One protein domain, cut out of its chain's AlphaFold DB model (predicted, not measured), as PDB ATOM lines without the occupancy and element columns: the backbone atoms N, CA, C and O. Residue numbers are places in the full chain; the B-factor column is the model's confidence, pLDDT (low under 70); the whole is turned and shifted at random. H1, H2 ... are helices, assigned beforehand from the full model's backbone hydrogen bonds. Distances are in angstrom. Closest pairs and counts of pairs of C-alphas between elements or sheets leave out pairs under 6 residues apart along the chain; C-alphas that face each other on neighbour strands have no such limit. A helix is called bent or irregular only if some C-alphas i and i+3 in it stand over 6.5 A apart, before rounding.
ATOM      1  N   THR A   2     135.805 209.023 120.312       93.00
ATOM      2  CA  THR A   2     136.802 208.475 119.355       93.00
ATOM      3  C   THR A   2     137.171 209.434 118.223       93.00
ATOM      4  O   THR A   2     138.347 209.604 117.937       93.00
ATOM      5  N   LYS A   3     136.188 210.123 117.624       96.06
ATOM      6  CA  LYS A   3     136.451 211.154 116.608       96.06
ATOM      7  C   LYS A   3     137.383 212.259 117.131       96.06
ATOM      8  O   LYS A   3     138.373 212.555 116.484       96.06
ATOM      9  N   SER A   4     137.092 212.805 118.312       94.88
ATOM     10  CA  SER A   4     137.903 213.853 118.943       94.88
ATOM     11  C   SER A   4     139.336 213.393 119.215       94.88
ATOM     12  O   SER A   4     140.259 214.164 119.002       94.88
ATOM     13  N   HIS A   5     139.524 212.136 119.631       95.12
ATOM     14  CA  HIS A   5     140.853 211.543 119.802       95.12
ATOM     15  C   HIS A   5     141.618 211.474 118.475       95.12
ATOM     16  O   HIS A   5     142.749 211.935 118.403       95.12
ATOM     17  N   ILE A   6     140.979 210.996 117.402       95.62
ATOM     18  CA  ILE A   6     141.591 210.953 116.064       95.62
ATOM     19  C   ILE A   6     141.963 212.361 115.576       95.62
ATOM     20  O   ILE A   6     143.058 212.562 115.060       95.62
ATOM     21  N   GLU A   7     141.067 213.336 115.741       97.44
ATOM     22  CA  GLU A   7     141.301 214.724 115.326       97.44
ATOM     23  C   GLU A   7     142.432 215.382 116.130       97.44
ATOM     24  O   GLU A   7     143.269 216.061 115.540       97.44
ATOM     25  N   ALA A   8     142.505 215.146 117.444       96.69
ATOM     26  CA  ALA A   8     143.581 215.659 118.292       96.69
ATOM     27  C   ALA A   8     144.944 215.056 117.916       96.69
ATOM     28  O   ALA A   8     145.916 215.799 117.773       96.69
ATOM     29  N   SER A   9     145.004 213.739 117.677       96.12
ATOM     30  CA  SER A   9     146.230 213.069 117.225       96.12
ATOM     31  C   SER A   9     146.703 213.624 115.886       96.12
ATOM     32  O   SER A   9     147.859 214.022 115.760       96.12
ATOM     33  N   ALA A  10     145.798 213.729 114.908       96.56
ATOM     34  CA  ALA A  10     146.120 214.265 113.590       96.56
ATOM     35  C   ALA A  10     146.586 215.730 113.657       96.56
ATOM     36  O   ALA A  10     147.540 216.104 112.979       96.56
ATOM     37  N   ASN A  11     145.944 216.551 114.496       96.50
ATOM     38  CA  ASN A  11     146.315 217.953 114.683       96.50
ATOM     39  C   ASN A  11     147.728 218.101 115.270       96.50
ATOM     40  O   ASN A  11     148.519 218.901 114.770       96.50
ATOM     41  N   TYR A  12     148.067 217.314 116.296       96.69
ATOM     42  CA  TYR A  12     149.423 217.310 116.842       96.69
ATOM     43  C   TYR A  12     150.440 216.850 115.789       96.69
ATOM     44  O   TYR A  12     151.428 217.541 115.546       96.69
ATOM     45  N   GLU A  13     150.192 215.725 115.112       95.56
ATOM     46  CA  GLU A  13     151.113 215.167 114.114       95.56
ATOM     47  C   GLU A  13     151.367 216.133 112.949       95.56
ATOM     48  O   GLU A  13     152.512 216.316 112.531       95.56
ATOM     49  N   GLN A  14     150.321 216.814 112.471       95.81
ATOM     50  CA  GLN A  14     150.419 217.812 111.406       95.81
ATOM     51  C   GLN A  14     151.361 218.972 111.770       95.81
ATOM     52  O   GLN A  14     152.020 219.537 110.892       95.81
ATOM     53  N   HIS A  15     151.431 219.340 113.050       92.44
ATOM     54  CA  HIS A  15     152.190 220.497 113.521       92.44
ATOM     55  C   HIS A  15     153.480 220.144 114.274       92.44
ATOM     56  O   HIS A  15     154.298 221.038 114.500       92.44
ATOM     57  N   ALA A  16     153.713 218.863 114.584       91.88
ATOM     58  CA  ALA A  16     154.807 218.393 115.429       91.88
ATOM     59  C   ALA A  16     156.168 218.958 115.001       91.88
ATOM     60  O   ALA A  16     156.842 219.606 115.795       91.88
ATOM     61  N   HIS A  17     156.551 218.809 113.729       92.56
ATOM     62  CA  HIS A  17     157.855 219.290 113.259       92.56
ATOM     63  C   HIS A  17     158.027 220.810 113.442       92.56
ATOM     64  O   HIS A  17     159.077 221.271 113.886       92.56
ATOM     65  N   SER A  18     157.002 221.604 113.126       92.81
ATOM     66  CA  SER A  18     157.068 223.065 113.258       92.81
ATOM     67  C   SER A  18     157.178 223.499 114.718       92.81
ATOM     68  O   SER A  18     157.983 224.376 115.034       92.81
ATOM     69  N   THR A  19     156.424 222.862 115.613       91.38
ATOM     70  CA  THR A  19     156.470 223.169 117.046       91.38
ATOM     71  C   THR A  19     157.802 222.758 117.670       91.38
ATOM     72  O   THR A  19     158.383 223.531 118.426       91.38
ATOM     73  N   GLN A  20     158.365 221.616 117.269       91.81
ATOM     74  CA  GLN A  20     159.701 221.184 117.697       91.81
ATOM     75  C   GLN A  20     160.786 222.198 117.312       91.81
ATOM     76  O   GLN A  20     161.650 222.538 118.119       91.81
ATOM     77  N   ARG A  21     160.730 222.732 116.085       92.75
ATOM     78  CA  ARG A  21     161.654 223.788 115.644       92.75
ATOM     79  C   ARG A  21     161.461 225.085 116.418       92.75
ATOM     80  O   ARG A  21     162.446 225.724 116.774       92.75
ATOM     81  N   MET A  22     160.219 225.459 116.706       92.25
ATOM     82  CA  MET A  22     159.925 226.623 117.538       92.25
ATOM     83  C   MET A  22     160.519 226.464 118.940       92.25
ATOM     84  O   MET A  22     161.195 227.373 119.414       92.25
ATOM     85  N   GLN A  23     160.360 225.292 119.559       91.12
ATOM     86  CA  GLN A  23     160.920 225.012 120.877       91.12
ATOM     87  C   GLN A  23     162.452 225.077 120.887       91.12
ATOM     88  O   GLN A  23     163.032 225.614 121.831       91.12
ATOM     89  N   GLN A  24     163.112 224.590 119.831       91.44
ATOM     90  CA  GLN A  24     164.564 224.734 119.661       91.44
ATOM     91  C   GLN A  24     164.973 226.210 119.634       91.44
ATOM     92  O   GLN A  24     165.803 226.624 120.432       91.44
ATOM     93  N   VAL A  25     164.326 227.025 118.796       94.31
ATOM     94  CA  VAL A  25     164.618 228.467 118.703       94.31
ATOM     95  C   VAL A  25     164.395 229.177 120.040       94.31
ATOM     96  O   VAL A  25     165.209 230.016 120.428       94.31
ATOM     97  N   LEU A  26     163.319 228.846 120.759       93.25
ATOM     98  CA  LEU A  26     163.038 229.402 122.084       93.25
ATOM     99  C   LEU A  26     164.114 229.002 123.096       93.25
ATOM    100  O   LEU A  26     164.585 229.850 123.849       93.25
ATOM    101  N   THR A  27     164.539 227.740 123.074       91.25
ATOM    102  CA  THR A  27     165.599 227.218 123.945       91.25
ATOM    103  C   THR A  27     166.932 227.906 123.671       91.25
ATOM    104  O   THR A  27     167.588 228.361 124.608       91.25
ATOM    105  N   ASP A  28     167.298 228.058 122.400       94.19
ATOM    106  CA  ASP A  28     168.545 228.698 121.980       94.19
ATOM    107  C   ASP A  28     168.559 230.202 122.300       94.19
ATOM    108  O   ASP A  28     169.606 230.762 122.625       94.19
ATOM    109  N   SER A  29     167.399 230.862 122.225       94.25
ATOM    110  CA  SER A  29     167.288 232.315 122.410       94.25
ATOM    111  C   SER A  29     167.109 232.734 123.869       94.25
ATOM    112  O   SER A  29     167.607 233.782 124.273       94.25
ATOM    113  N   LEU A  30     166.357 231.954 124.649       93.00
ATOM    114  CA  LEU A  30     165.928 232.317 126.006       93.00
ATOM    115  C   LEU A  30     166.601 231.470 127.091       93.00
ATOM    116  O   LEU A  30     166.490 231.789 128.274       93.00
ATOM    117  N   GLY A  31     167.285 230.393 126.704       89.12
ATOM    118  CA  GLY A  31     167.784 229.381 127.622       89.12
ATOM    119  C   GLY A  31     166.668 228.508 128.208       89.12
ATOM    120  O   GLY A  31     165.476 228.820 128.161       89.12
ATOM    121  N   ASN A  32     167.077 227.393 128.814       83.12
ATOM    122  CA  ASN A  32     166.156 226.398 129.375       83.12
ATOM    123  C   ASN A  32     165.247 226.944 130.495       83.12
ATOM    124  O   ASN A  32     164.181 226.385 130.709       83.12
ATOM    125  N   GLU A  33     165.655 228.003 131.207       84.69
ATOM    126  CA  GLU A  33     164.898 228.593 132.333       84.69
ATOM    127  C   GLU A  33     163.628 229.347 131.894       84.69
ATOM    128  O   GLU A  33     162.747 229.654 132.701       84.69
ATOM    129  N   HIS A  34     163.557 229.752 130.628       85.94
ATOM    130  CA  HIS A  34     162.449 230.560 130.117       85.94
ATOM    131  C   HIS A  34     161.728 229.899 128.947       85.94
ATOM    132  O   HIS A  34     160.549 230.182 128.732       85.94
ATOM    133  N   ALA A  35     162.403 229.017 128.208       85.69
ATOM    134  CA  ALA A  35     161.803 228.272 127.109       85.69
ATOM    135  C   ALA A  35     160.746 227.252 127.572       85.69
ATOM    136  O   ALA A  35     159.827 226.947 126.818       85.69
ATOM    137  N   ASP A  36     160.835 226.754 128.808       83.62
ATOM    138  CA  ASP A  36     159.879 225.812 129.410       83.62
ATOM    139  C   ASP A  36     158.503 226.431 129.720       83.62
ATOM    140  O   ASP A  36     157.514 225.714 129.870       83.62
ATOM    141  N   LYS A  37     158.415 227.766 129.763       86.62
ATOM    142  CA  LYS A  37     157.154 228.510 129.918       86.62
ATOM    143  C   LYS A  37     156.302 228.511 128.649       86.62
ATOM    144  O   LYS A  37     155.138 228.904 128.705       86.62
ATOM    145  N   PHE A  38     156.870 228.108 127.516       87.94
ATOM    146  CA  PHE A  38     156.152 227.964 126.258       87.94
ATOM    147  C   PHE A  38     155.729 226.508 126.092       87.94
ATOM    148  O   PHE A  38     156.553 225.598 126.116       87.94
ATOM    149  N   THR A  39     154.427 226.290 125.942       86.38
ATOM    150  CA  THR A  39     153.835 224.953 125.893       86.38
ATOM    151  C   THR A  39     153.251 224.660 124.519       86.38
ATOM    152  O   THR A  39     152.611 225.515 123.904       86.38
ATOM    153  N   ASN A  40     153.401 223.419 124.056       92.25
ATOM    154  CA  ASN A  40     152.715 222.938 122.867       92.25
ATOM    155  C   ASN A  40     151.247 222.616 123.195       92.25
ATOM    156  O   ASN A  40     150.935 221.529 123.676       92.25
ATOM    157  N   GLN A  41     150.333 223.546 122.904       92.12
ATOM    158  CA  GLN A  41     148.904 223.365 123.192       92.12
ATOM    159  C   GLN A  41     148.316 222.111 122.527       92.12
ATOM    160  O   GLN A  41     147.520 221.412 123.140       92.12
ATOM    161  N   SER A  42     148.741 221.780 121.302       94.88
ATOM    162  CA  SER A  42     148.246 220.580 120.614       94.88
ATOM    163  C   SER A  42     148.661 219.281 121.314       94.88
ATOM    164  O   SER A  42     147.930 218.295 121.248       94.88
ATOM    165  N   ALA A  43     149.801 219.287 122.018       95.31
ATOM    166  CA  ALA A  43     150.232 218.167 122.845       95.31
ATOM    167  C   ALA A  43     149.356 218.039 124.097       95.31
ATOM    168  O   ALA A  43     148.864 216.953 124.380       95.31
ATOM    169  N   GLU A  44     149.108 219.147 124.804       94.69
ATOM    170  CA  GLU A  44     148.223 219.178 125.983       94.69
ATOM    171  C   GLU A  44     146.801 218.713 125.640       94.69
ATOM    172  O   GLU A  44     146.211 217.900 126.355       94.69
ATOM    173  N   ASP A  45     146.267 219.179 124.509       96.44
ATOM    174  CA  ASP A  45     144.947 218.786 124.022       96.44
ATOM    175  C   ASP A  45     144.894 217.283 123.724       96.44
ATOM    176  O   ASP A  45     143.936 216.610 124.111       96.44
ATOM    177  N   LEU A  46     145.930 216.734 123.075       97.69
ATOM    178  CA  LEU A  46     146.021 215.301 122.811       97.69
ATOM    179  C   LEU A  46     146.057 214.498 124.117       97.69
ATOM    180  O   LEU A  46     145.269 213.567 124.264       97.69
ATOM    181  N   ILE A  47     146.892 214.887 125.087       97.25
ATOM    182  CA  ILE A  47     146.976 214.227 126.401       97.25
ATOM    183  C   ILE A  47     145.596 214.185 127.064       97.25
ATOM    184  O   ILE A  47     145.099 213.112 127.425       97.25
ATOM    185  N   LEU A  48     144.939 215.342 127.176       97.88
ATOM    186  CA  LEU A  48     143.625 215.459 127.802       97.88
ATOM    187  C   LEU A  48     142.575 214.600 127.088       97.88
ATOM    188  O   LEU A  48     141.809 213.873 127.729       97.88
ATOM    189  N   VAL A  49     142.522 214.671 125.758       98.25
ATOM    190  CA  VAL A  49     141.546 213.919 124.968       98.25
ATOM    191  C   VAL A  49     141.793 212.415 125.076       98.25
ATOM    192  O   VAL A  49     140.818 211.668 125.184       98.25
ATOM    193  N   THR A  50     143.047 211.956 125.111       98.31
ATOM    194  CA  THR A  50     143.372 210.538 125.313       98.31
ATOM    195  C   THR A  50     142.910 210.054 126.687       98.31
ATOM    196  O   THR A  50     142.249 209.018 126.756       98.31
ATOM    197  N   HIS A  51     143.134 210.815 127.766       98.50
ATOM    198  CA  HIS A  51     142.599 210.475 129.095       98.50
ATOM    199  C   HIS A  51     141.072 210.333 129.089       98.50
ATOM    200  O   HIS A  51     140.530 209.321 129.542       98.50
ATOM    201  N   LEU A  52     140.356 211.315 128.530       98.31
ATOM    202  CA  LEU A  52     138.892 211.286 128.444       98.31
ATOM    203  C   LEU A  52     138.385 210.131 127.574       98.31
ATOM    204  O   LEU A  52     137.365 209.499 127.878       98.31
ATOM    205  N   TRP A  53     139.090 209.844 126.481       98.00
ATOM    206  CA  TRP A  53     138.764 208.743 125.592       98.00
ATOM    207  C   TRP A  53     138.947 207.396 126.293       98.00
ATOM    208  O   TRP A  53     138.002 206.603 126.281       98.00
ATOM    209  N   LEU A  54     140.085 207.168 126.959       98.44
ATOM    210  CA  LEU A  54     140.378 205.955 127.730       98.44
ATOM    211  C   LEU A  54     139.385 205.759 128.872       98.44
ATOM    212  O   LEU A  54     138.839 204.667 129.021       98.44
ATOM    213  N   TYR A  55     139.066 206.823 129.610       98.38
ATOM    214  CA  TYR A  55     138.006 206.800 130.616       98.38
ATOM    215  C   TYR A  55     136.672 206.345 130.022       98.38
ATOM    216  O   TYR A  55     136.018 205.442 130.543       98.38
ATOM    217  N   THR A  56     136.284 206.914 128.879       97.00
ATOM    218  CA  THR A  56     135.056 206.511 128.183       97.00
ATOM    219  C   THR A  56     135.112 205.041 127.753       97.00
ATOM    220  O   THR A  56     134.124 204.327 127.919       97.00
ATOM    221  N   GLN A  57     136.254 204.559 127.243       96.56
ATOM    222  CA  GLN A  57     136.431 203.151 126.863       96.56
ATOM    223  C   GLN A  57     136.267 202.217 128.068       96.56
ATOM    224  O   GLN A  57     135.550 201.220 127.982       96.56
ATOM    225  N   GLY A  58     136.884 202.561 129.199       97.06
ATOM    226  CA  GLY A  58     136.771 201.807 130.443       97.06
ATOM    227  C   GLY A  58     135.340 201.757 130.965       97.06
ATOM    228  O   GLY A  58     134.831 200.680 131.277       97.06
ATOM    229  N   TYR A  59     134.652 202.903 130.973       96.38
ATOM    230  CA  TYR A  59     133.251 203.007 131.392       96.38
ATOM    231  C   TYR A  59     132.315 202.156 130.532       96.38
ATOM    232  O   TYR A  59     131.429 201.469 131.045       96.38
ATOM    233  N   LEU A  60     132.545 202.147 129.219       94.81
ATOM    234  CA  LEU A  60     131.814 201.307 128.273       94.81
ATOM    235  C   LEU A  60     132.252 199.833 128.311       94.81
ATOM    236  O   LEU A  60     131.641 199.004 127.641       94.81
ATOM    237  N   ASN A  61     133.261 199.492 129.122       93.31
ATOM    238  CA  ASN A  61     133.843 198.158 129.243       93.31
ATOM    239  C   ASN A  61     134.283 197.587 127.886       93.31
ATOM    240  O   ASN A  61     133.996 196.434 127.554       93.31
ATOM    241  N   MET A  62     134.951 198.440 127.112       93.56
ATOM    242  CA  MET A  62     135.575 198.104 125.835       93.56
ATOM    243  C   MET A  62     136.852 197.277 126.045       93.56
ATOM    244  O   MET A  62     137.309 197.085 127.175       93.56
ATOM    245  N   ASP A  63     137.413 196.764 124.947       92.38
ATOM    246  CA  ASP A  63     138.594 195.897 124.976       92.38
ATOM    247  C   ASP A  63     139.817 196.608 125.582       92.38
ATOM    248  O   ASP A  63     140.188 197.712 125.177       92.38
ATOM    249  N   PHE A  64     140.442 195.951 126.561       93.62
ATOM    250  CA  PHE A  64     141.616 196.464 127.263       93.62
ATOM    251  C   PHE A  64     142.848 196.568 126.357       93.62
ATOM    252  O   PHE A  64     143.610 197.523 126.476       93.62
ATOM    253  N   SER A  65     143.040 195.605 125.455       95.75
ATOM    254  CA  SER A  65     144.186 195.551 124.543       95.75
ATOM    255  C   SER A  65     144.156 196.754 123.607       95.75
ATOM    256  O   SER A  65     145.152 197.452 123.469       95.75
ATOM    257  N   LEU A  66     142.974 197.085 123.077       92.81
ATOM    258  CA  LEU A  66     142.790 198.279 122.250       92.81
ATOM    259  C   LEU A  66     143.103 199.572 123.021       92.81
ATOM    260  O   LEU A  66     143.734 200.480 122.484       92.81
ATOM    261  N   ALA A  67     142.658 199.675 124.277       95.50
ATOM    262  CA  ALA A  67     142.962 200.830 125.123       95.50
ATOM    263  C   ALA A  67     144.475 200.971 125.367       95.50
ATOM    264  O   ALA A  67     145.017 202.071 125.260       95.50
ATOM    265  N   HIS A  68     145.151 199.854 125.633       96.56
ATOM    266  CA  HIS A  68     146.593 199.806 125.825       96.56
ATOM    267  C   HIS A  68     147.367 200.213 124.560       96.56
ATOM    268  O   HIS A  68     148.256 201.058 124.648       96.56
ATOM    269  N   ASP A  69     146.993 199.686 123.390       96.50
ATOM    270  CA  ASP A  69     147.627 200.018 122.106       96.50
ATOM    271  C   ASP A  69     147.537 201.520 121.807       96.50
ATOM    272  O   ASP A  69     148.514 202.148 121.401       96.50
ATOM    273  N   HIS A  70     146.376 202.132 122.059       95.38
ATOM    274  CA  HIS A  70     146.205 203.572 121.870       95.38
ATOM    275  C   HIS A  70     146.971 204.409 122.902       95.38
ATOM    276  O   HIS A  70     147.501 205.459 122.539       95.38
ATOM    277  N   ALA A  71     147.078 203.959 124.156       97.00
ATOM    278  CA  ALA A  71     147.904 204.632 125.159       97.00
ATOM    279  C   ALA A  71     149.393 204.614 124.766       97.00
ATOM    280  O   ALA A  71     150.068 205.641 124.848       97.00
ATOM    281  N   GLU A  72     149.890 203.476 124.277       97.19
ATOM    282  CA  GLU A  72     151.247 203.340 123.738       97.19
ATOM    283  C   GLU A  72     151.455 204.192 122.477       97.19
ATOM    284  O   GLU A  72     152.471 204.872 122.342       97.19
ATOM    285  N   GLN A  73     150.474 204.236 121.573       96.38
ATOM    286  CA  GLN A  73     150.537 205.110 120.403       96.38
ATOM    287  C   GLN A  73     150.638 206.587 120.810       96.38
ATOM    288  O   GLN A  73     151.506 207.292 120.302       96.38
ATOM    289  N   THR A  74     149.797 207.064 121.737       97.06
ATOM    290  CA  THR A  74     149.859 208.452 122.226       97.06
ATOM    291  C   THR A  74     151.213 208.764 122.869       97.06
ATOM    292  O   THR A  74     151.797 209.803 122.572       97.06
ATOM    293  N   GLN A  75     151.740 207.860 123.701       97.00
ATOM    294  CA  GLN A  75     153.077 207.979 124.295       97.00
ATOM    295  C   GLN A  75     154.161 208.137 123.214       97.00
ATOM    296  O   GLN A  75     154.956 209.074 123.278       97.00
ATOM    297  N   ASN A  76     154.151 207.277 122.191       96.00
ATOM    298  CA  ASN A  76     155.107 207.325 121.081       96.00
ATOM    299  C   ASN A  76     154.992 208.626 120.271       96.00
ATOM    300  O   ASN A  76     156.003 209.258 119.960       96.00
ATOM    301  N   THR A  77     153.769 209.065 119.963       95.56
ATOM    302  CA  THR A  77     153.507 210.326 119.254       95.56
ATOM    303  C   THR A  77     154.032 211.534 120.048       95.56
ATOM    304  O   THR A  77     154.634 212.450 119.480       95.56
ATOM    305  N   LEU A  78     153.882 211.524 121.375       95.75
ATOM    306  CA  LEU A  78     154.297 212.612 122.267       95.75
ATOM    307  C   LEU A  78     155.736 212.495 122.791       95.75
ATOM    308  O   LEU A  78     156.155 213.337 123.583       95.75
ATOM    309  N   GLN A  79     156.522 211.513 122.339       93.88
ATOM    310  CA  GLN A  79     157.857 211.209 122.875       93.88
ATOM    311  C   GLN A  79     158.751 212.450 123.039       93.88
ATOM    312  O   GLN A  79     159.433 212.604 124.051       93.88
ATOM    313  N   HIS A  80     158.755 213.343 122.048       91.06
ATOM    314  CA  HIS A  80     159.564 214.559 122.094       91.06
ATOM    315  C   HIS A  80     159.113 215.532 123.195       91.06
ATOM    316  O   HIS A  80     159.944 216.066 123.928       91.06
ATOM    317  N   GLU A  81     157.803 215.734 123.332       91.62
ATOM    318  CA  GLU A  81     157.214 216.628 124.334       91.62
ATOM    319  C   GLU A  81     157.443 216.103 125.753       91.62
ATOM    320  O   GLU A  81     157.821 216.865 126.643       91.62
ATOM    321  N   LEU A  82     157.294 214.789 125.953       92.06
ATOM    322  CA  LEU A  82     157.553 214.139 127.239       92.06
ATOM    323  C   LEU A  82     159.009 214.344 127.685       92.06
ATOM    324  O   LEU A  82     159.261 214.645 128.851       92.06
ATOM    325  N   VAL A  83     159.963 214.265 126.750       89.44
ATOM    326  CA  VAL A  83     161.386 214.526 127.024       89.44
ATOM    327  C   VAL A  83     161.622 215.986 127.419       89.44
ATOM    328  O   VAL A  83     162.311 216.235 128.410       89.44
ATOM    329  N   ILE A  84     161.039 216.952 126.700       85.75
ATOM    330  CA  ILE A  84     161.175 218.384 127.030       85.75
ATOM    331  C   ILE A  84     160.616 218.679 128.424       85.75
ATOM    332  O   ILE A  84     161.270 219.343 129.228       85.75
ATOM    333  N   LYS A  85     159.431 218.142 128.732       85.88
ATOM    334  CA  LYS A  85     158.759 218.308 130.028       85.88
ATOM    335  C   LYS A  85     159.376 217.474 131.151       85.88
ATOM    336  O   LYS A  85     158.928 217.577 132.290       85.88
ATOM    337  N   ARG A  86     160.409 216.673 130.855       88.19
ATOM    338  CA  ARG A  86     161.076 215.761 131.801       88.19
ATOM    339  C   ARG A  86     160.093 214.805 132.479       88.19
ATOM    340  O   ARG A  86     160.240 214.483 133.657       88.19
ATOM    341  N   MET A  87     159.083 214.375 131.732       89.25
ATOM    342  CA  MET A  87     158.140 213.362 132.177       89.25
ATOM    343  C   MET A  87     158.760 211.979 131.999       89.25
ATOM    344  O   MET A  87     159.465 211.718 131.022       89.25
ATOM    345  N   ASP A  88     158.487 211.086 132.945       92.88
ATOM    346  CA  ASP A  88     158.827 209.677 132.794       92.88
ATOM    347  C   ASP A  88     157.888 209.061 131.751       92.88
ATOM    348  O   ASP A  88     156.668 209.004 131.922       92.88
ATOM    349  N   VAL A  89     158.489 208.637 130.645       89.50
ATOM    350  CA  VAL A  89     157.797 208.116 129.469       89.50
ATOM    351  C   VAL A  89     157.014 206.849 129.814       89.50
ATOM    352  O   VAL A  89     155.873 206.718 129.375       89.50
ATOM    353  N   ASP A  90     157.566 205.948 130.627       87.38
ATOM    354  CA  ASP A  90     156.899 204.698 131.009       87.38
ATOM    355  C   ASP A  90     155.795 204.944 132.043       87.38
ATOM    356  O   ASP A  90     154.715 204.337 131.982       87.38
ATOM    357  N   ALA A  91     156.033 205.877 132.969       93.69
ATOM    358  CA  ALA A  91     155.016 206.301 133.924       93.69
ATOM    359  C   ALA A  91     153.822 206.965 133.220       93.69
ATOM    360  O   ALA A  91     152.679 206.702 133.590       93.69
ATOM    361  N   PHE A  92     154.064 207.746 132.165       96.25
ATOM    362  CA  PHE A  92     153.015 208.437 131.414       96.25
ATOM    363  C   PHE A  92     151.996 207.470 130.789       96.25
ATOM    364  O   PHE A  92     150.788 207.676 130.903       96.25
ATOM    365  N   ARG A  93     152.438 206.352 130.199       95.38
ATOM    366  CA  ARG A  93     151.495 205.342 129.676       95.38
ATOM    367  C   ARG A  93     150.651 204.721 130.789       95.38
ATOM    368  O   ARG A  93     149.468 204.439 130.596       95.38
ATOM    369  N   THR A  94     151.252 204.515 131.958       95.81
ATOM    370  CA  THR A  94     150.541 203.998 133.134       95.81
ATOM    371  C   THR A  94     149.497 205.006 133.622       95.81
ATOM    372  O   THR A  94     148.375 204.613 133.940       95.81
ATOM    373  N   GLU A  95     149.824 206.299 133.606       96.94
ATOM    374  CA  GLU A  95     148.904 207.398 133.913       96.94
ATOM    375  C   GLU A  95     147.714 207.434 132.941       96.94
ATOM    376  O   GLU A  95     146.560 207.490 133.369       96.94
ATOM    377  N   LEU A  96     147.959 207.301 131.632       97.81
ATOM    378  CA  LEU A  96     146.899 207.179 130.624       97.81
ATOM    379  C   LEU A  96     145.968 205.995 130.935       97.81
ATOM    380  O   LEU A  96     144.743 206.145 130.992       97.81
ATOM    381  N   MET A  97     146.540 204.816 131.193       97.94
ATOM    382  CA  MET A  97     145.767 203.608 131.499       97.94
ATOM    383  C   MET A  97     145.001 203.701 132.821       97.94
ATOM    384  O   MET A  97     143.948 203.072 132.962       97.94
ATOM    385  N   GLN A  98     145.447 204.523 133.770       98.00
ATOM    386  CA  GLN A  98     144.691 204.793 134.990       98.00
ATOM    387  C   GLN A  98     143.304 205.368 134.677       98.00
ATOM    388  O   GLN A  98     142.327 204.965 135.310       98.00
ATOM    389  N   SER A  99     143.175 206.229 133.663       98.31
ATOM    390  CA  SER A  99     141.868 206.752 133.246       98.31
ATOM    391  C   SER A  99     140.935 205.655 132.742       98.31
ATOM    392  O   SER A  99     139.753 205.669 133.081       98.31
ATOM    393  N   PHE A 100     141.449 204.658 132.012       98.31
ATOM    394  CA  PHE A 100     140.655 203.488 131.622       98.31
ATOM    395  C   PHE A 100     140.111 202.745 132.849       98.31
ATOM    396  O   PHE A 100     138.919 202.435 132.915       98.31
ATOM    397  N   TYR A 101     140.953 202.494 133.853       97.69
ATOM    398  CA  TYR A 101     140.514 201.824 135.076       97.69
ATOM    399  C   TYR A 101     139.496 202.655 135.865       97.69
ATOM    400  O   TYR A 101     138.468 202.112 136.264       97.69
ATOM    401  N   GLN A 102     139.707 203.966 135.994       98.19
ATOM    402  CA  GLN A 102     138.742 204.879 136.617       98.19
ATOM    403  C   GLN A 102     137.380 204.830 135.912       98.19
ATOM    404  O   GLN A 102     136.341 204.751 136.564       98.19
ATOM    405  N   GLY A 103     137.371 204.814 134.576       97.06
ATOM    406  CA  GLY A 103     136.146 204.655 133.799       97.06
ATOM    407  C   GLY A 103     135.440 203.337 134.111       97.06
ATOM    408  O   GLY A 103     134.232 203.314 134.354       97.06
ATOM    409  N   LYS A 104     136.199 202.238 134.155       96.06
ATOM    410  CA  LYS A 104     135.682 200.901 134.470       96.06
ATOM    411  C   LYS A 104     135.081 200.821 135.874       96.06
ATOM    412  O   LYS A 104     134.047 200.181 136.042       96.06
ATOM    413  N   GLU A 105     135.700 201.465 136.859       95.50
ATOM    414  CA  GLU A 105     135.201 201.545 138.238       95.50
ATOM    415  C   GLU A 105     133.950 202.419 138.361       95.50
ATOM    416  O   GLU A 105     133.039 202.093 139.121       95.50
ATOM    417  N   ALA A 106     133.869 203.499 137.581       95.31
ATOM    418  CA  ALA A 106     132.711 204.385 137.551       95.31
ATOM    419  C   ALA A 106     131.478 203.753 136.881       95.31
ATOM    420  O   ALA A 106     130.363 204.269 137.013       95.31
ATOM    421  N   ARG A 107     131.653 202.645 136.151       90.62
ATOM    422  CA  ARG A 107     130.546 201.913 135.540       90.62
ATOM    423  C   ARG A 107     129.604 201.399 136.641       90.62
ATOM    424  O   ARG A 107     130.046 200.667 137.527       90.62
ATOM    425  N   PRO A 108     128.292 201.686 136.576       85.00
ATOM    426  CA  PRO A 108     127.355 201.158 137.555       85.00
ATOM    427  C   PRO A 108     127.362 199.628 137.509       85.00
ATOM    428  O   PRO A 108     127.272 199.025 136.432       85.00
ATOM    429  N   ALA A 109     127.431 198.990 138.682       73.75
ATOM    430  CA  ALA A 109     127.174 197.561 138.800       73.75
ATOM    431  C   ALA A 109     125.821 197.276 138.136       73.75
ATOM    432  O   ALA A 109     124.847 197.976 138.412       73.75
ATOM    433  N   SER A 110     125.758 196.302 137.224       62.69
ATOM    434  CA  SER A 110     124.527 196.000 136.491       62.69
ATOM    435  C   SER A 110     123.415 195.625 137.477       62.69
ATOM    436  O   SER A 110     123.310 194.476 137.912       62.69
ATOM    437  N   ALA A 111     122.582 196.591 137.846       57.00
ATOM    438  CA  ALA A 111     121.483 196.418 138.778       57.00
ATOM    439  C   ALA A 111     120.274 195.806 138.063       57.00
ATOM    440  O   ALA A 111     119.220 196.417 138.006       57.00
ATOM    441  N   SER A 112     120.449 194.617 137.481       58.66
ATOM    442  CA  SER A 112     119.396 193.640 137.164       58.66
ATOM    443  C   SER A 112     119.956 192.597 136.200       58.66
ATOM    444  O   SER A 112     119.697 192.625 134.998       58.66
ATOM    445  N   GLY A 113     120.714 191.637 136.727       65.31
ATOM    446  CA  GLY A 113     120.789 190.336 136.066       65.31
ATOM    447  C   GLY A 113     119.411 189.662 136.059       65.31
ATOM    448  O   GLY A 113     118.475 190.138 136.704       65.31
ATOM    449  N   PHE A 114     119.304 188.518 135.384       64.38
ATOM    450  CA  PHE A 114     118.101 187.677 135.285       64.38
ATOM    451  C   PHE A 114     117.308 187.551 136.605       64.38
ATOM    452  O   PHE A 114     116.085 187.609 136.601       64.38
ATOM    453  N   TRP A 115     117.999 187.499 137.750       68.31
ATOM    454  CA  TRP A 115     117.422 187.489 139.102       68.31
ATOM    455  C   TRP A 115     116.624 188.742 139.499       68.31
ATOM    456  O   TRP A 115     115.633 188.630 140.219       68.31
ATOM    457  N   GLY A 116     117.030 189.931 139.050       67.25
ATOM    458  CA  GLY A 116     116.290 191.177 139.272       67.25
ATOM    459  C   GLY A 116     115.008 191.247 138.439       67.25
ATOM    460  O   GLY A 116     113.999 191.766 138.910       67.25
ATOM    461  N   TRP A 117     115.021 190.668 137.235       68.38
ATOM    462  CA  TRP A 117     113.824 190.496 136.407       68.38
ATOM    463  C   TRP A 117     112.892 189.414 136.979       68.38
ATOM    464  O   TRP A 117     111.704 189.670 137.156       68.38
ATOM    465  N   PHE A 118     113.436 188.257 137.381       78.12
ATOM    466  CA  PHE A 118     112.670 187.161 137.989       78.12
ATOM    467  C   PHE A 118     111.966 187.603 139.279       78.12
ATOM    468  O   PHE A 118     110.777 187.354 139.449       78.12
ATOM    469  N   LYS A 119     112.654 188.332 140.170       76.62
ATOM    470  CA  LYS A 119     112.035 188.848 141.403       76.62
ATOM    471  C   LYS A 119     110.862 189.798 141.145       76.62
ATOM    472  O   LYS A 119     109.934 189.797 141.940       76.62
ATOM    473  N   ARG A 120     110.874 190.571 140.051       71.31
ATOM    474  CA  ARG A 120     109.773 191.490 139.696       71.31
ATOM    475  C   ARG A 120     108.546 190.772 139.132       71.31
ATOM    476  O   ARG A 120     107.454 191.310 139.245       71.31
ATOM    477  N   LEU A 121     108.711 189.583 138.548       76.06
ATOM    478  CA  LEU A 121     107.595 188.779 138.032       76.06
ATOM    479  C   LEU A 121     106.858 187.988 139.117       76.06
ATOM    480  O   LEU A 121     105.684 187.694 138.944       76.06
ATOM    481  N   PHE A 122     107.529 187.660 140.223       75.00
ATOM    482  CA  PHE A 122     106.941 186.923 141.349       75.00
ATOM    483  C   PHE A 122     106.537 187.821 142.532       75.00
ATOM    484  O   PHE A 122     106.130 187.313 143.572       75.00
ATOM    485  N   SER A 123     106.673 189.146 142.399       63.31
ATOM    486  CA  SER A 123     106.247 190.130 143.405       63.31
ATOM    487  C   SER A 123     105.004 190.936 142.989       63.31
ATOM    488  O   SER A 123     104.776 192.005 143.553       63.31
TER     489      SER A 123
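AT A GLANCE: This is residues 2 to 123 of the 124 residues of an uncharacterized protein of Vibrio alginolyticus 40B (UniProt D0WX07). Three helices, H3, H4 and H6, make a small up-and-down bundle, each running against the one before it, and the first arm of a bent helix, H1a, packs along H3. The second arm, H1b, turns away past one end of the bundle, while at the opposite end residues 109 to 123, with H7, stick out as a free tail that adds much to the length. The printed part has 122 residues with seven named helices, H1 to H7 in order, and no named strand: the class is all helix. It is only just loose, close to extended, with a radius of gyration of the C-alphas of 20.1 A and spans of 78 by 24 by 22 A.

HOW THE PARTS SIT: Start at H1, residues 2 to 30, assigned as one helix by its hydrogen bonds but bent: C-alphas 14 and 17 are 7.8 A apart, and its arms, H1a up to residue 14 and H1b from residue 17, stand at a steep tilt of 57 degrees. With residues 23 to 27 alone, H1b touches H2, residues 32 to 35; their closest C-alphas, Thr 27 and Ala 35, are 5.1 A apart. Go on to H3, residues 41 to 59, which touches H1a at a shallow tilt of 25 degrees, opposite ways; the closest C-alphas, Tyr 12 and Ser 42, are 5.1 A apart. H4, residues 64 to 77, forms a helical hairpin with H3 at 5 degrees, closest at C-alphas Leu 54 and Ala 67, 6.3 A. H6, residues 89 to 106, touches H3 at a steep tilt of 40 degrees, the same way, closest at C-alphas Tyr 59 and Gly 103, 4.1 A. H6 also touches H4, opposite ways at 36 degrees, only just steep, closest at C-alphas Ala 71 and Arg 93, 5.8 A. H5, residues 79 to 84, only just touches H6, with 3 pairs of C-alphas within 8 A and only at the corner, by residue 89 of H6 alone. H7, residues 114 to 121, touches no helix. Each O i to N i+4 pair is within hydrogen-bond range in H1a, H1b, H3, H4 and H5, against 11 of 14 in H6 and 3 of 4 in H7; H2 is too short for such a pair.

IN THESE COORDINATES: Find C-alpha 2 at (136.802, 208.475, 119.355), where H1a begins; it measures 18.3 A and H1b 19.9 A. H3 runs 27.0 A from C-alpha 41 at (148.904, 223.365, 123.192), H4 19.9 A and H6 26.6 A. H7 ends at C-alpha 121, (107.595, 188.779, 138.032).

THE WHOLE: Look for the farthest C-alphas at Ser 29 and Phe 122, 77.9 A apart. Without the free residues 109 to 123, the body spans 52 by 24 by 19 A. The printed part has no cut and no long link. Its mean pLDDT is 90.8, with residues 110 to 117 and 123 under 70.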